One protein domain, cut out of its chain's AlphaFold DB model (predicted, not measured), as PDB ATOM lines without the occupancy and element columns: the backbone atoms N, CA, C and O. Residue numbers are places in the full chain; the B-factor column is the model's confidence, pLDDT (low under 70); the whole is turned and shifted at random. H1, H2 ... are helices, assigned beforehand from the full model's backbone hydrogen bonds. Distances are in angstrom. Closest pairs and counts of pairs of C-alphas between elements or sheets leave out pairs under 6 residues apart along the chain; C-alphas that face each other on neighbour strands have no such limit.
ATOM      1  N   LEU A  31     181.746 337.474 342.054       87.94
ATOM      2  CA  LEU A  31     182.333 336.496 341.125       87.94
ATOM      3  C   LEU A  31     183.078 337.134 339.935       87.94
ATOM      4  O   LEU A  31     183.574 336.424 339.049       87.94
ATOM      5  N   GLU A  32     183.181 338.465 339.902       89.50
ATOM      6  CA  GLU A  32     183.951 339.201 338.910       89.50
ATOM      7  C   GLU A  32     185.371 339.456 339.411       89.50
ATOM      8  O   GLU A  32     185.633 340.252 340.308       89.50
ATOM      9  N   TRP A  33     186.329 338.791 338.777       90.31
ATOM     10  CA  TRP A  33     187.739 338.925 339.104       90.31
ATOM     11  C   TRP A  33     188.476 339.658 337.999       90.31
ATOM     12  O   TRP A  33     188.057 339.676 336.842       90.31
ATOM     13  N   ARG A  34     189.632 340.243 338.315       88.44
ATOM     14  CA  ARG A  34     190.546 340.698 337.262       88.44
ATOM     15  C   ARG A  34     191.442 339.545 336.846       88.44
ATOM     16  O   ARG A  34     191.948 338.819 337.701       88.44
ATOM     17  N   THR A  35     191.728 339.405 335.555       86.25
ATOM     18  CA  THR A  35     192.622 338.333 335.084       86.25
ATOM     19  C   THR A  35     194.004 338.359 335.755       86.25
ATOM     20  O   THR A  35     194.463 337.294 336.160       86.25
ATOM     21  N   PRO A  36     194.661 339.518 335.984       86.25
ATOM     22  CA  PRO A  36     195.909 339.558 336.747       86.25
ATOM     23  C   PRO A  36     195.785 339.031 338.183       86.25
ATOM     24  O   PRO A  36     196.741 338.452 338.690       86.25
ATOM     25  N   ASP A  37     194.627 339.203 338.828       91.25
ATOM     26  CA  ASP A  37     194.402 338.699 340.185       91.25
ATOM     27  C   ASP A  37     194.263 337.169 340.175       91.25
ATOM     28  O   ASP A  37     194.860 336.501 341.014       91.25
ATOM     29  N   ILE A  38     193.592 336.596 339.169       92.19
ATOM     30  CA  ILE A  38     193.519 335.136 338.975       92.19
ATOM     31  C   ILE A  38     194.900 334.533 338.702       92.19
ATOM     32  O   ILE A  38     195.262 333.516 339.291       92.19
ATOM     33  N   LEU A  39     195.713 335.170 337.859       88.31
ATOM     34  CA  LEU A  39     197.087 334.717 337.612       88.31
ATOM     35  C   LEU A  39     197.942 334.793 338.879       88.31
ATOM     36  O   LEU A  39     198.753 333.907 339.146       88.31
ATOM     37  N   GLN A  40     197.744 335.835 339.686       90.38
ATOM     38  CA  GLN A  40     198.444 335.970 340.953       90.38
ATOM     39  C   GLN A  40     197.996 334.911 341.971       90.38
ATOM     40  O   GLN A  40     198.846 334.332 342.654       90.38
ATOM     41  N   PHE A  41     196.693 334.618 342.032       93.12
ATOM     42  CA  PHE A  41     196.136 333.506 342.796       93.12
ATOM     43  C   PHE A  41     196.785 332.183 342.377       93.12
ATOM     44  O   PHE A  41     197.267 331.447 343.235       93.12
ATOM     45  N   GLN A  42     196.884 331.905 341.072       89.25
ATOM     46  CA  GLN A  42     197.553 330.708 340.562       89.25
ATOM     47  C   GLN A  42     199.021 330.663 341.003       89.25
ATOM     48  O   GLN A  42     199.479 329.628 341.479       89.25
ATOM     49  N   GLU A  43     199.776 331.758 340.893       87.81
ATOM     50  CA  GLU A  43     201.181 331.786 341.320       87.81
ATOM     51  C   GLU A  43     201.329 331.417 342.805       87.81
ATOM     52  O   GLU A  43     202.169 330.588 343.164       87.81
ATOM     53  N   TRP A  44     200.508 331.997 343.682       89.12
ATOM     54  CA  TRP A  44     200.533 331.646 345.105       89.12
ATOM     55  C   TRP A  44     200.015 330.250 345.370       89.12
ATOM     56  O   TRP A  44     200.514 329.576 346.276       89.12
ATOM     57  N   TRP A  45     199.091 329.778 344.536       87.94
ATOM     58  CA  TRP A  45     198.627 328.416 344.623       87.94
ATOM     59  C   TRP A  45     199.772 327.423 344.420       87.94
ATOM     60  O   TRP A  45     199.998 326.540 345.245       87.94
ATOM     61  N   HIS A  46     200.545 327.615 343.353       83.25
ATOM     62  CA  HIS A  46     201.679 326.761 343.006       83.25
ATOM     63  C   HIS A  46     202.835 326.867 344.009       83.25
ATOM     64  O   HIS A  46     203.546 325.890 344.230       83.25
ATOM     65  N   LYS A  47     203.005 328.024 344.660       85.75
ATOM     66  CA  LYS A  47     203.986 328.207 345.744       85.75
ATOM     67  C   LYS A  47     203.563 327.581 347.076       85.75
ATOM     68  O   LYS A  47     204.373 327.533 347.997       85.75
ATOM     69  N   GLY A  48     202.325 327.101 347.193       84.25
ATOM     70  CA  GLY A  48     201.856 326.416 348.391       84.25
ATOM     71  C   GLY A  48     201.322 327.337 349.492       84.25
ATOM     72  O   GLY A  48     201.273 326.907 350.640       84.25
ATOM     73  N   PHE A  49     200.899 328.566 349.183       87.38
ATOM     74  CA  PHE A  49     200.244 329.451 350.163       87.38
ATOM     75  C   PHE A  49     198.836 328.951 350.517       87.38
ATOM     76  O   PHE A  49     198.144 328.410 349.651       87.38
ATOM     77  N   SER A  50     198.401 329.099 351.771       88.62
ATOM     78  CA  SER A  50     197.051 328.692 352.200       88.62
ATOM     79  C   SER A  50     195.979 329.596 351.587       88.62
ATOM     80  O   SER A  50     196.248 330.757 351.281       88.62
ATOM     81  N   LEU A  51     194.751 329.085 351.429       89.81
ATOM     82  CA  LEU A  51     193.629 329.926 350.998       89.81
ATOM     83  C   LEU A  51     193.392 331.111 351.939       89.81
ATOM     84  O   LEU A  51     193.163 332.209 351.454       89.81
ATOM     85  N   GLU A  52     193.521 330.917 353.252       90.00
ATOM     86  CA  GLU A  52     193.383 331.987 354.250       90.00
ATOM     87  C   GLU A  52     194.386 333.128 354.027       90.00
ATOM     88  O   GLU A  52     194.030 334.310 354.054       90.00
ATOM     89  N   TRP A  53     195.643 332.783 353.732       89.75
ATOM     90  CA  TRP A  53     196.666 333.777 353.429       89.75
ATOM     91  C   TRP A  53     196.348 334.516 352.126       89.75
ATOM     92  O   TRP A  53     196.451 335.741 352.061       89.75
ATOM     93  N   ILE A  54     195.932 333.785 351.085       91.62
ATOM     94  CA  ILE A  54     195.593 334.378 349.786       91.62
ATOM     95  C   ILE A  54     194.345 335.275 349.914       91.62
ATOM     96  O   ILE A  54     194.304 336.343 349.306       91.62
ATOM     97  N   ALA A  55     193.377 334.897 350.755       92.19
ATOM     98  CA  ALA A  55     192.162 335.668 351.050       92.19
ATOM     99  C   ALA A  55     192.520 337.004 351.687       92.19
ATOM    100  O   ALA A  55     192.141 338.064 351.189       92.19
ATOM    101  N   SER A  56     193.369 336.942 352.712       90.06
ATOM    102  CA  SER A  56     193.910 338.116 353.395       90.06
ATOM    103  C   SER A  56     194.705 339.021 352.453       90.06
ATOM    104  O   SER A  56     194.676 340.242 352.595       90.06
ATOM    105  N   TYR A  57     195.415 338.452 351.473       90.12
ATOM    106  CA  TYR A  57     196.106 339.256 350.471       90.12
ATOM    107  C   TYR A  57     195.117 340.065 349.617       90.12
ATOM    108  O   TYR A  57     195.349 341.255 349.374       90.12
ATOM    109  N   PHE A  58     194.072 339.409 349.100       89.88
ATOM    110  CA  PHE A  58     193.112 340.029 348.182       89.88
ATOM    111  C   PHE A  58     192.060 340.880 348.895       89.88
ATOM    112  O   PHE A  58     191.342 341.601 348.207       89.88
ATOM    113  N   ASP A  59     192.016 340.829 350.230       90.38
ATOM    114  CA  ASP A  59     190.976 341.446 351.057       90.38
ATOM    115  C   ASP A  59     189.580 340.934 350.665       90.38
ATOM    116  O   ASP A  59     188.658 341.699 350.391       90.38
ATOM    117  N   ARG A  60     189.458 339.604 350.543       92.12
ATOM    118  CA  ARG A  60     188.228 338.910 350.129       92.12
ATOM    119  C   ARG A  60     187.888 337.753 351.065       92.12
ATOM    120  O   ARG A  60     188.751 337.259 351.790       92.12
ATOM    121  N   ASP A  61     186.623 337.332 351.046       91.81
ATOM    122  CA  ASP A  61     186.123 336.204 351.839       91.81
ATOM    123  C   ASP A  61     186.828 334.898 351.420       91.81
ATOM    124  O   ASP A  61     187.085 334.652 350.238       91.81
ATOM    125  N   ILE A  62     187.175 334.058 352.399       91.75
ATOM    126  CA  ILE A  62     187.881 332.796 352.149       91.75
ATOM    127  C   ILE A  62     187.052 331.819 351.303       91.75
ATOM    128  O   ILE A  62     187.625 331.093 350.488       91.75
ATOM    129  N   ASP A  63     185.725 331.834 351.432       90.81
ATOM    130  CA  ASP A  63     184.827 330.985 350.650       90.81
ATOM    131  C   ASP A  63     184.716 331.491 349.213       90.81
ATOM    132  O   ASP A  63     184.653 330.683 348.288       90.81
ATOM    133  N   GLU A  64     184.822 332.804 348.989       92.62
ATOM    134  CA  GLU A  64     184.941 333.352 347.635       92.62
ATOM    135  C   GLU A  64     186.204 332.826 346.941       92.62
ATOM    136  O   GLU A  64     186.186 332.409 345.782       92.62
ATOM    137  N   LEU A  65     187.315 332.760 347.670       93.62
ATOM    138  CA  LEU A  65     188.545 332.176 347.150       93.62
ATOM    139  C   LEU A  65     188.481 330.657 346.999       93.62
ATOM    140  O   LEU A  65     189.141 330.107 346.112       93.62
ATOM    141  N   ALA A  66     187.705 329.965 347.830       91.69
ATOM    142  CA  ALA A  66     187.425 328.553 347.621       91.69
ATOM    143  C   ALA A  66     186.660 328.350 346.302       91.69
ATOM    144  O   ALA A  66     187.020 327.468 345.522       91.69
ATOM    145  N   ILE A  67     185.690 329.217 345.996       92.19
ATOM    146  CA  ILE A  67     184.957 329.237 344.720       92.19
ATOM    147  C   ILE A  67     185.918 329.494 343.544       92.19
ATOM    148  O   ILE A  67     185.861 328.770 342.546       92.19
ATOM    149  N   VAL A  68     186.871 330.431 343.672       93.56
ATOM    150  CA  VAL A  68     187.954 330.620 342.679       93.56
ATOM    151  C   VAL A  68     188.737 329.320 342.485       93.56
ATOM    152  O   VAL A  68     188.933 328.883 341.352       93.56
ATOM    153  N   ALA A  69     189.174 328.676 343.570       92.00
ATOM    154  CA  ALA A  69     189.946 327.439 343.497       92.00
ATOM    155  C   ALA A  69     189.180 326.321 342.772       92.00
ATOM    156  O   ALA A  69     189.765 325.624 341.942       92.00
ATOM    157  N   ILE A  70     187.877 326.174 343.032       89.81
ATOM    158  CA  ILE A  70     187.027 325.189 342.352       89.81
ATOM    159  C   ILE A  70     186.958 325.489 340.846       89.81
ATOM    160  O   ILE A  70     187.231 324.595 340.045       89.81
ATOM    161  N   ASP A  71     186.683 326.737 340.438       92.25
ATOM    162  CA  ASP A  71     186.645 327.111 339.012       92.25
ATOM    163  C   ASP A  71     187.996 326.857 338.319       92.25
ATOM    164  O   ASP A  71     188.041 326.271 337.235       92.25
ATOM    165  N   GLN A  72     189.107 327.241 338.956       91.62
ATOM    166  CA  GLN A  72     190.449 327.033 338.411       91.62
ATOM    167  C   GLN A  72     190.812 325.546 338.301       91.62
ATOM    168  O   GLN A  72     191.443 325.143 337.322       91.62
ATOM    169  N   ALA A  73     190.421 324.726 339.282       87.88
ATOM    170  CA  ALA A  73     190.674 323.288 339.270       87.88
ATOM    171  C   ALA A  73     189.861 322.601 338.169       87.88
ATOM    172  O   ALA A  73     190.406 321.811 337.400       87.88
ATOM    173  N   ARG A  74     188.584 322.971 338.028       85.50
ATOM    174  CA  ARG A  74     187.701 322.470 336.971       85.50
ATOM    175  C   ARG A  74     188.236 322.765 335.573       85.50
ATOM    176  O   ARG A  74     188.174 321.919 334.687       85.50
ATOM    177  N   ARG A  75     188.782 323.965 335.374       84.50
ATOM    178  CA  ARG A  75     189.397 324.372 334.102       84.50
ATOM    179  C   ARG A  75     190.801 323.790 333.894       84.50
ATOM    180  O   ARG A  75     191.398 324.019 332.847       84.50
ATOM    181  N   GLY A  76     191.330 323.048 334.869       81.69
ATOM    182  CA  GLY A  76     192.649 322.419 334.804       81.69
ATOM    183  C   GLY A  76     193.824 323.384 334.988       81.69
ATOM    184  O   GLY A  76     194.957 323.016 334.691       81.69
ATOM    185  N   TYR A  77     193.581 324.608 335.470       82.94
ATOM    186  CA  TYR A  77     194.633 325.604 335.705       82.94
ATOM    187  C   TYR A  77     195.400 325.379 337.006       82.94
ATOM    188  O   TYR A  77     196.535 325.836 337.141       82.94
ATOM    189  N   ILE A  78     194.789 324.689 337.967       82.81
ATOM    190  CA  ILE A  78     195.433 324.299 339.220       82.81
ATOM    191  C   ILE A  78     195.140 322.833 339.531       82.81
ATOM    192  O   ILE A  78     194.120 322.283 339.118       82.81
ATOM    193  N   CYS A  79     196.023 322.206 340.302       77.88
ATOM    194  CA  CYS A  79     195.820 320.865 340.835       77.88
ATOM    195  C   CYS A  79     195.451 320.902 342.323       77.88
ATOM    196  O   CYS A  79     195.850 321.806 343.066       77.88
ATOM    197  N   ILE A  80     194.714 319.882 342.768       71.25
ATOM    198  CA  ILE A  80     194.437 319.653 344.188       71.25
ATOM    199  C   ILE A  80     195.759 319.338 344.888       71.25
ATOM    200  O   ILE A  80     196.528 318.482 344.443       71.25
ATOM    201  N   ARG A  81     196.035 320.032 345.993       74.75
ATOM    202  CA  ARG A  81     197.271 319.827 346.749       74.75
ATOM    203  C   ARG A  81     197.165 318.603 347.666       74.75
ATOM    204  O   ARG A  81     196.102 318.388 348.249       74.75
ATOM    205  N   PRO A  82     198.270 317.868 347.906       65.25
ATOM    206  CA  PRO A  82     198.277 316.682 348.770       65.25
ATOM    207  C   PRO A  82     197.781 316.919 350.206       65.25
ATOM    208  O   PRO A  82     197.315 315.989 350.851       65.25
ATOM    209  N   TYR A  83     197.880 318.154 350.713       66.69
ATOM    210  CA  TYR A  83     197.494 318.522 352.082       66.69
ATOM    211  C   TYR A  83     196.221 319.376 352.155       66.69
ATOM    212  O   TYR A  83     195.973 320.040 353.163       66.69
ATOM    213  N   GLY A  84     195.420 319.367 351.088       69.56
ATOM    214  CA  GLY A  84     194.202 320.163 350.988       69.56
ATOM    215  C   GLY A  84     194.464 321.654 350.765       69.56
ATOM    216  O   GLY A  84     195.572 322.081 350.445       69.56
ATOM    217  N   ILE A  85     193.399 322.441 350.902       69.44
ATOM    218  CA  ILE A  85     193.364 323.870 350.548       69.44
ATOM    219  C   ILE A  85     193.789 324.798 351.699       69.44
ATOM    220  O   ILE A  85     194.244 325.918 351.467       69.44
ATOM    221  N   MET A  86     193.676 324.314 352.941       67.12
ATOM    222  CA  MET A  86     193.943 325.100 354.152       67.12
ATOM    223  C   MET A  86     195.412 325.069 354.577       67.12
ATOM    224  O   MET A  86     195.907 326.021 355.170       67.12
ATOM    225  N   LYS A  87     196.138 323.989 354.271       62.00
ATOM    226  CA  LYS A  87     197.524 323.836 354.715       62.00
ATOM    227  C   LYS A  87     198.474 324.468 353.698       62.00
ATOM    228  O   LYS A  87     198.648 323.948 352.596       62.00
ATOM    229  N   GLY A  88     199.096 325.578 354.079       62.44
ATOM    230  CA  GLY A  88     200.141 326.234 353.298       62.44
ATOM    231  C   GLY A  88     201.357 326.603 354.138       62.44
ATOM    232  O   GLY A  88     201.306 326.565 355.364       62.44
ATOM    233  N   TYR A  89     202.462 326.942 353.474       59.94
ATOM    234  CA  TYR A  89     203.601 327.569 354.143       59.94
ATOM    235  C   TYR A  89     203.270 329.051 354.339       59.94
ATOM    236  O   TYR A  89     203.187 329.800 353.366       59.94
ATOM    237  N   GLU A  90     203.043 329.476 355.582       53.50
ATOM    238  CA  GLU A  90     202.914 330.897 355.905       53.50
ATOM    239  C   GLU A  90     204.263 331.582 355.680       53.50
ATOM    240  O   GLU A  90     205.254 331.285 356.349       53.50
ATOM    241  N   ILE A  91     204.313 332.498 354.715       53.59
ATOM    242  CA  ILE A  91     205.462 333.378 354.507       53.59
ATOM    243  C   ILE A  91     204.970 334.821 354.695       53.59
ATOM    244  O   ILE A  91     203.921 335.174 354.144       53.59
ATOM    245  N   PRO A  92     205.686 335.668 355.458       55.94
ATOM    246  CA  PRO A  92     205.327 337.073 355.628       55.94
ATOM    247  C   PRO A  92     205.186 337.800 354.283       55.94
ATOM    248  O   PRO A  92     205.980 337.590 353.365       55.94
ATOM    249  N   ILE A  93     204.185 338.676 354.174       54.47
ATOM    250  CA  ILE A  93     203.930 339.472 352.966       54.47
ATOM    251  C   ILE A  93     205.113 340.427 352.734       54.47
ATOM    252  O   ILE A  93     205.292 341.384 353.485       54.47
ATOM    253  N   ASP A  94     205.901 340.204 351.675       58.50
ATOM    254  CA  ASP A  94     206.917 341.169 351.223       58.50
ATOM    255  C   ASP A  94     206.215 342.445 350.704       58.50
ATOM    256  O   ASP A  94     205.451 342.356 349.729       58.50
ATOM    257  N   PRO A  95     206.482 343.635 351.285       58.50
ATOM    258  CA  PRO A  95     205.910 344.912 350.853       58.50
ATOM    259  C   PRO A  95     206.084 345.215 349.354       58.50
ATOM    260  O   PRO A  95     205.245 345.897 348.758       58.50
ATOM    261  N   ASN A  96     207.131 344.688 348.707       61.34
ATOM    262  CA  ASN A  96     207.382 344.894 347.278       61.34
ATOM    263  C   ASN A  96     206.484 344.055 346.354       61.34
ATOM    264  O   ASN A  96     206.384 344.354 345.158       61.34
ATOM    265  N   THR A  97     205.782 343.052 346.885       61.06
ATOM    266  CA  THR A  97     204.871 342.185 346.118       61.06
ATOM    267  C   THR A  97     203.739 342.993 345.479       61.06
ATOM    268  O   THR A  97     203.491 342.874 344.277       61.06
ATOM    269  N   ARG A  98     203.135 343.925 346.234       57.72
ATOM    270  CA  ARG A  98     202.067 344.817 345.735       57.72
ATOM    271  C   ARG A  98     202.523 345.669 344.543       57.72
ATOM    272  O   ARG A  98     201.766 345.875 343.595       57.72
ATOM    273  N   LYS A  99     203.781 346.126 344.552       59.78
ATOM    274  CA  LYS A  99     204.375 346.935 343.472       59.78
ATOM    275  C   LYS A  99     204.607 346.120 342.192       59.78
ATOM    276  O   LYS A  99     204.408 346.650 341.101       59.78
ATOM    277  N   ARG A 100     204.997 344.842 342.308       58.44
ATOM    278  CA  ARG A 100     205.172 343.924 341.161       58.44
ATOM    279  C   ARG A 100     203.843 343.589 340.482       58.44
ATOM    280  O   ARG A 100     203.775 343.593 339.257       58.44
ATOM    281  N   ILE A 101     202.777 343.404 341.257       55.75
ATOM    282  CA  ILE A 101     201.428 343.120 340.735       55.75
ATOM    283  C   ILE A 101     200.885 344.278 339.905       55.75
ATOM    284  O   ILE A 101     200.301 344.064 338.845       55.75
ATOM    285  N   GLY A 102     201.165 345.517 340.320       60.09
ATOM    286  CA  GLY A 102     200.859 346.700 339.517       60.09
ATOM    287  C   GLY A 102     201.482 346.674 338.112       60.09
ATOM    288  O   GLY A 102     200.878 347.200 337.184       60.09
ATOM    289  N   GLN A 103     202.642 346.032 337.930       58.75
ATOM    290  CA  GLN A 103     203.340 345.953 336.638       58.75
ATOM    291  C   GLN A 103     202.814 344.823 335.732       58.75
ATOM    292  O   GLN A 103     202.820 344.975 334.512       58.75
ATOM    293  N   LEU A 104     202.312 343.722 336.308       52.34
ATOM    294  CA  LEU A 104     201.741 342.585 335.565       52.34
ATOM    295  C   LEU A 104     200.383 342.904 334.905       52.34
ATOM    296  O   LEU A 104     200.003 342.249 333.936       52.34
ATOM    297  N   LYS A 105     199.686 343.957 335.360       54.19
ATOM    298  CA  LYS A 105     198.376 344.417 334.848       54.19
ATOM    299  C   LYS A 105     198.343 344.824 333.365       54.19
ATOM    300  O   LYS A 105     197.263 345.032 332.830       54.19
ATOM    301  N   LYS A 106     199.491 344.968 332.696       55.12
ATOM    302  CA  LYS A 106     199.596 345.635 331.385       55.12
ATOM    303  C   LYS A 106     199.211 344.769 330.165       55.12
ATOM    304  O   LYS A 106     199.080 345.326 329.082       55.12
ATOM    305  N   TRP A 107     199.041 343.449 330.306       52.31
ATOM    306  CA  TRP A 107     199.013 342.529 329.146       52.31
ATOM    307  C   TRP A 107     197.871 341.501 329.101       52.31
ATOM    308  O   TRP A 107     197.839 340.690 328.180       52.31
ATOM    309  N   TYR A 108     196.934 341.523 330.048       54.69
ATOM    310  CA  TYR A 108     195.837 340.550 330.110       54.69
ATOM    311  C   TYR A 108     194.475 341.221 329.901       54.69
ATOM    312  O   TYR A 108     194.359 342.416 330.181       54.69
ATOM    313  N   PRO A 109     193.446 340.485 329.425       63.56
ATOM    314  CA  PRO A 109     192.071 340.972 329.487       63.56
ATOM    315  C   PRO A 109     191.759 341.455 330.908       63.56
ATOM    316  O   PRO A 109     192.247 340.895 331.886       63.56
ATOM    317  N   GLU A 110     190.999 342.540 331.039       72.75
ATOM    318  CA  GLU A 110     190.820 343.168 332.354       72.75
ATOM    319  C   GLU A 110     189.989 342.308 333.313       72.75
ATOM    320  O   GLU A 110     190.187 342.396 334.524       72.75
ATOM    321  N   LYS A 111     189.097 341.461 332.783       84.38
ATOM    322  CA  LYS A 111     188.059 340.758 333.543       84.38
ATOM    323  C   LYS A 111     188.093 339.247 333.312       84.38
ATOM    324  O   LYS A 111     188.251 338.772 332.192       84.38
ATOM    325  N   TYR A 112     187.892 338.516 334.396       85.12
ATOM    326  CA  TYR A 112     187.713 337.078 334.488       85.12
ATOM    327  C   TYR A 112     186.392 336.813 335.214       85.12
ATOM    328  O   TYR A 112     186.193 337.301 336.323       85.12
ATOM    329  N   ILE A 113     185.488 336.050 334.599       85.38
ATOM    330  CA  ILE A 113     184.198 335.690 335.200       85.38
ATOM    331  C   ILE A 113     184.287 334.239 335.672       85.38
ATOM    332  O   ILE A 113     184.474 333.322 334.861       85.38
ATOM    333  N   LEU A 114     184.188 334.031 336.989       85.88
ATOM    334  CA  LEU A 114     184.131 332.684 337.558       85.88
ATOM    335  C   LEU A 114     182.880 331.970 337.033       85.88
ATOM    336  O   LEU A 114     181.818 332.579 336.937       85.88
ATOM    337  N   PHE A 115     183.003 330.684 336.688       86.31
ATOM    338  CA  PHE A 115     181.857 329.856 336.295       86.31
ATOM    339  C   PHE A 115     180.973 330.437 335.168       86.31
ATOM    340  O   PHE A 115     179.773 330.204 335.144       86.31
ATOM    341  N   GLU A 116     181.568 331.117 334.180       80.75
ATOM    342  CA  GLU A 116     180.867 331.771 333.050       80.75
ATOM    343  C   GLU A 116     179.824 330.894 332.311       80.75
ATOM    344  O   GLU A 116     178.898 331.423 331.707       80.75
ATOM    345  N   ASN A 117     179.940 329.562 332.384       81.38
ATOM    346  CA  ASN A 117     179.030 328.600 331.744       81.38
ATOM    347  C   ASN A 117     178.109 327.840 332.726       81.38
ATOM    348  O   ASN A 117     177.620 326.770 332.377       81.38
ATOM    349  N   VAL A 118     177.923 328.331 333.953       86.50
ATOM    350  CA  VAL A 118     177.075 327.713 334.993       86.50
ATOM    351  C   VAL A 118     175.771 328.493 335.146       86.50
ATOM    352  O   VAL A 118     175.762 329.723 335.083       86.50
TER     353      VAL A 118
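AT A GLANCE: This is residues 31 to 118 of the 168 residues of an uncharacterized protein of Anoxybacillus sp. B7M1 (UniProt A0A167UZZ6). Three helices, H1, H2 and H3, gather loosely into a small core, and a long loop, residues 75 to 96, swings round the outside of it to a short fourth helix, H4, near the first part of H1. The last stretch then comes back beside the first printed residues, where residues 32 to 33 and 112 to 113 pair as two short antiparallel strands. The 88 printed residues have four named helices, in the order H1, H2, H3, H4, and no named strand; the class is all helix, though the helices hold only 42 of the residues. The whole is compact, with a radius of gyration of the C-alphas of 12.7 A and spans of 36 by 33 by 21 A.

HOW THE PARTS SIT: H1, residues 35 to 47, is close to but not clearly touching H2, residues 51 to 58; their closest C-alphas, of Phe 41 and Ile 54, are 7.1 A apart. They run opposite ways at a tilt of 36 degrees, only just steep. H2 touches residues 62 to 66 of H3, residues 62 to 74, about perpendicular at 75 degrees, with the C-alphas of Ala 55 and Ile 62 closest at 5.3 A. H1 and H3 are near each other. H4, residues 97 to 104, only just touches residues 36 to 40 of H1, with 3 pairs of C-alphas within 8 A, the closest those of Pro 36 and Leu 104 at 6.7 A; the two run opposite ways at a steep tilt of 51 degrees. H4 is apart from H2 and H3. In H1, H2 and H3 every O i to N i+4 pair is within hydrogen-bond range; in H4, 3 of 4 are.

IN THESE COORDINATES: H1 begins at C-alpha 35, (192.622, 338.333, 335.084), and is 18.6 A long. H2 is 10.5 A, H3 18.4 A and H4 11.0 A, ending at C-alpha 104, (201.741, 342.585, 335.565).

THE WHOLE: The C-alphas farthest apart, of Pro 95 and Val 118, are 37.1 A apart. The printed part has no cut. The links H1 to H2 and H2 to H3 are tight, and H3 to H4, with 22 residues, is long. The mean pLDDT of the printed part is 78.6, and residues 82 to 109 are under 70.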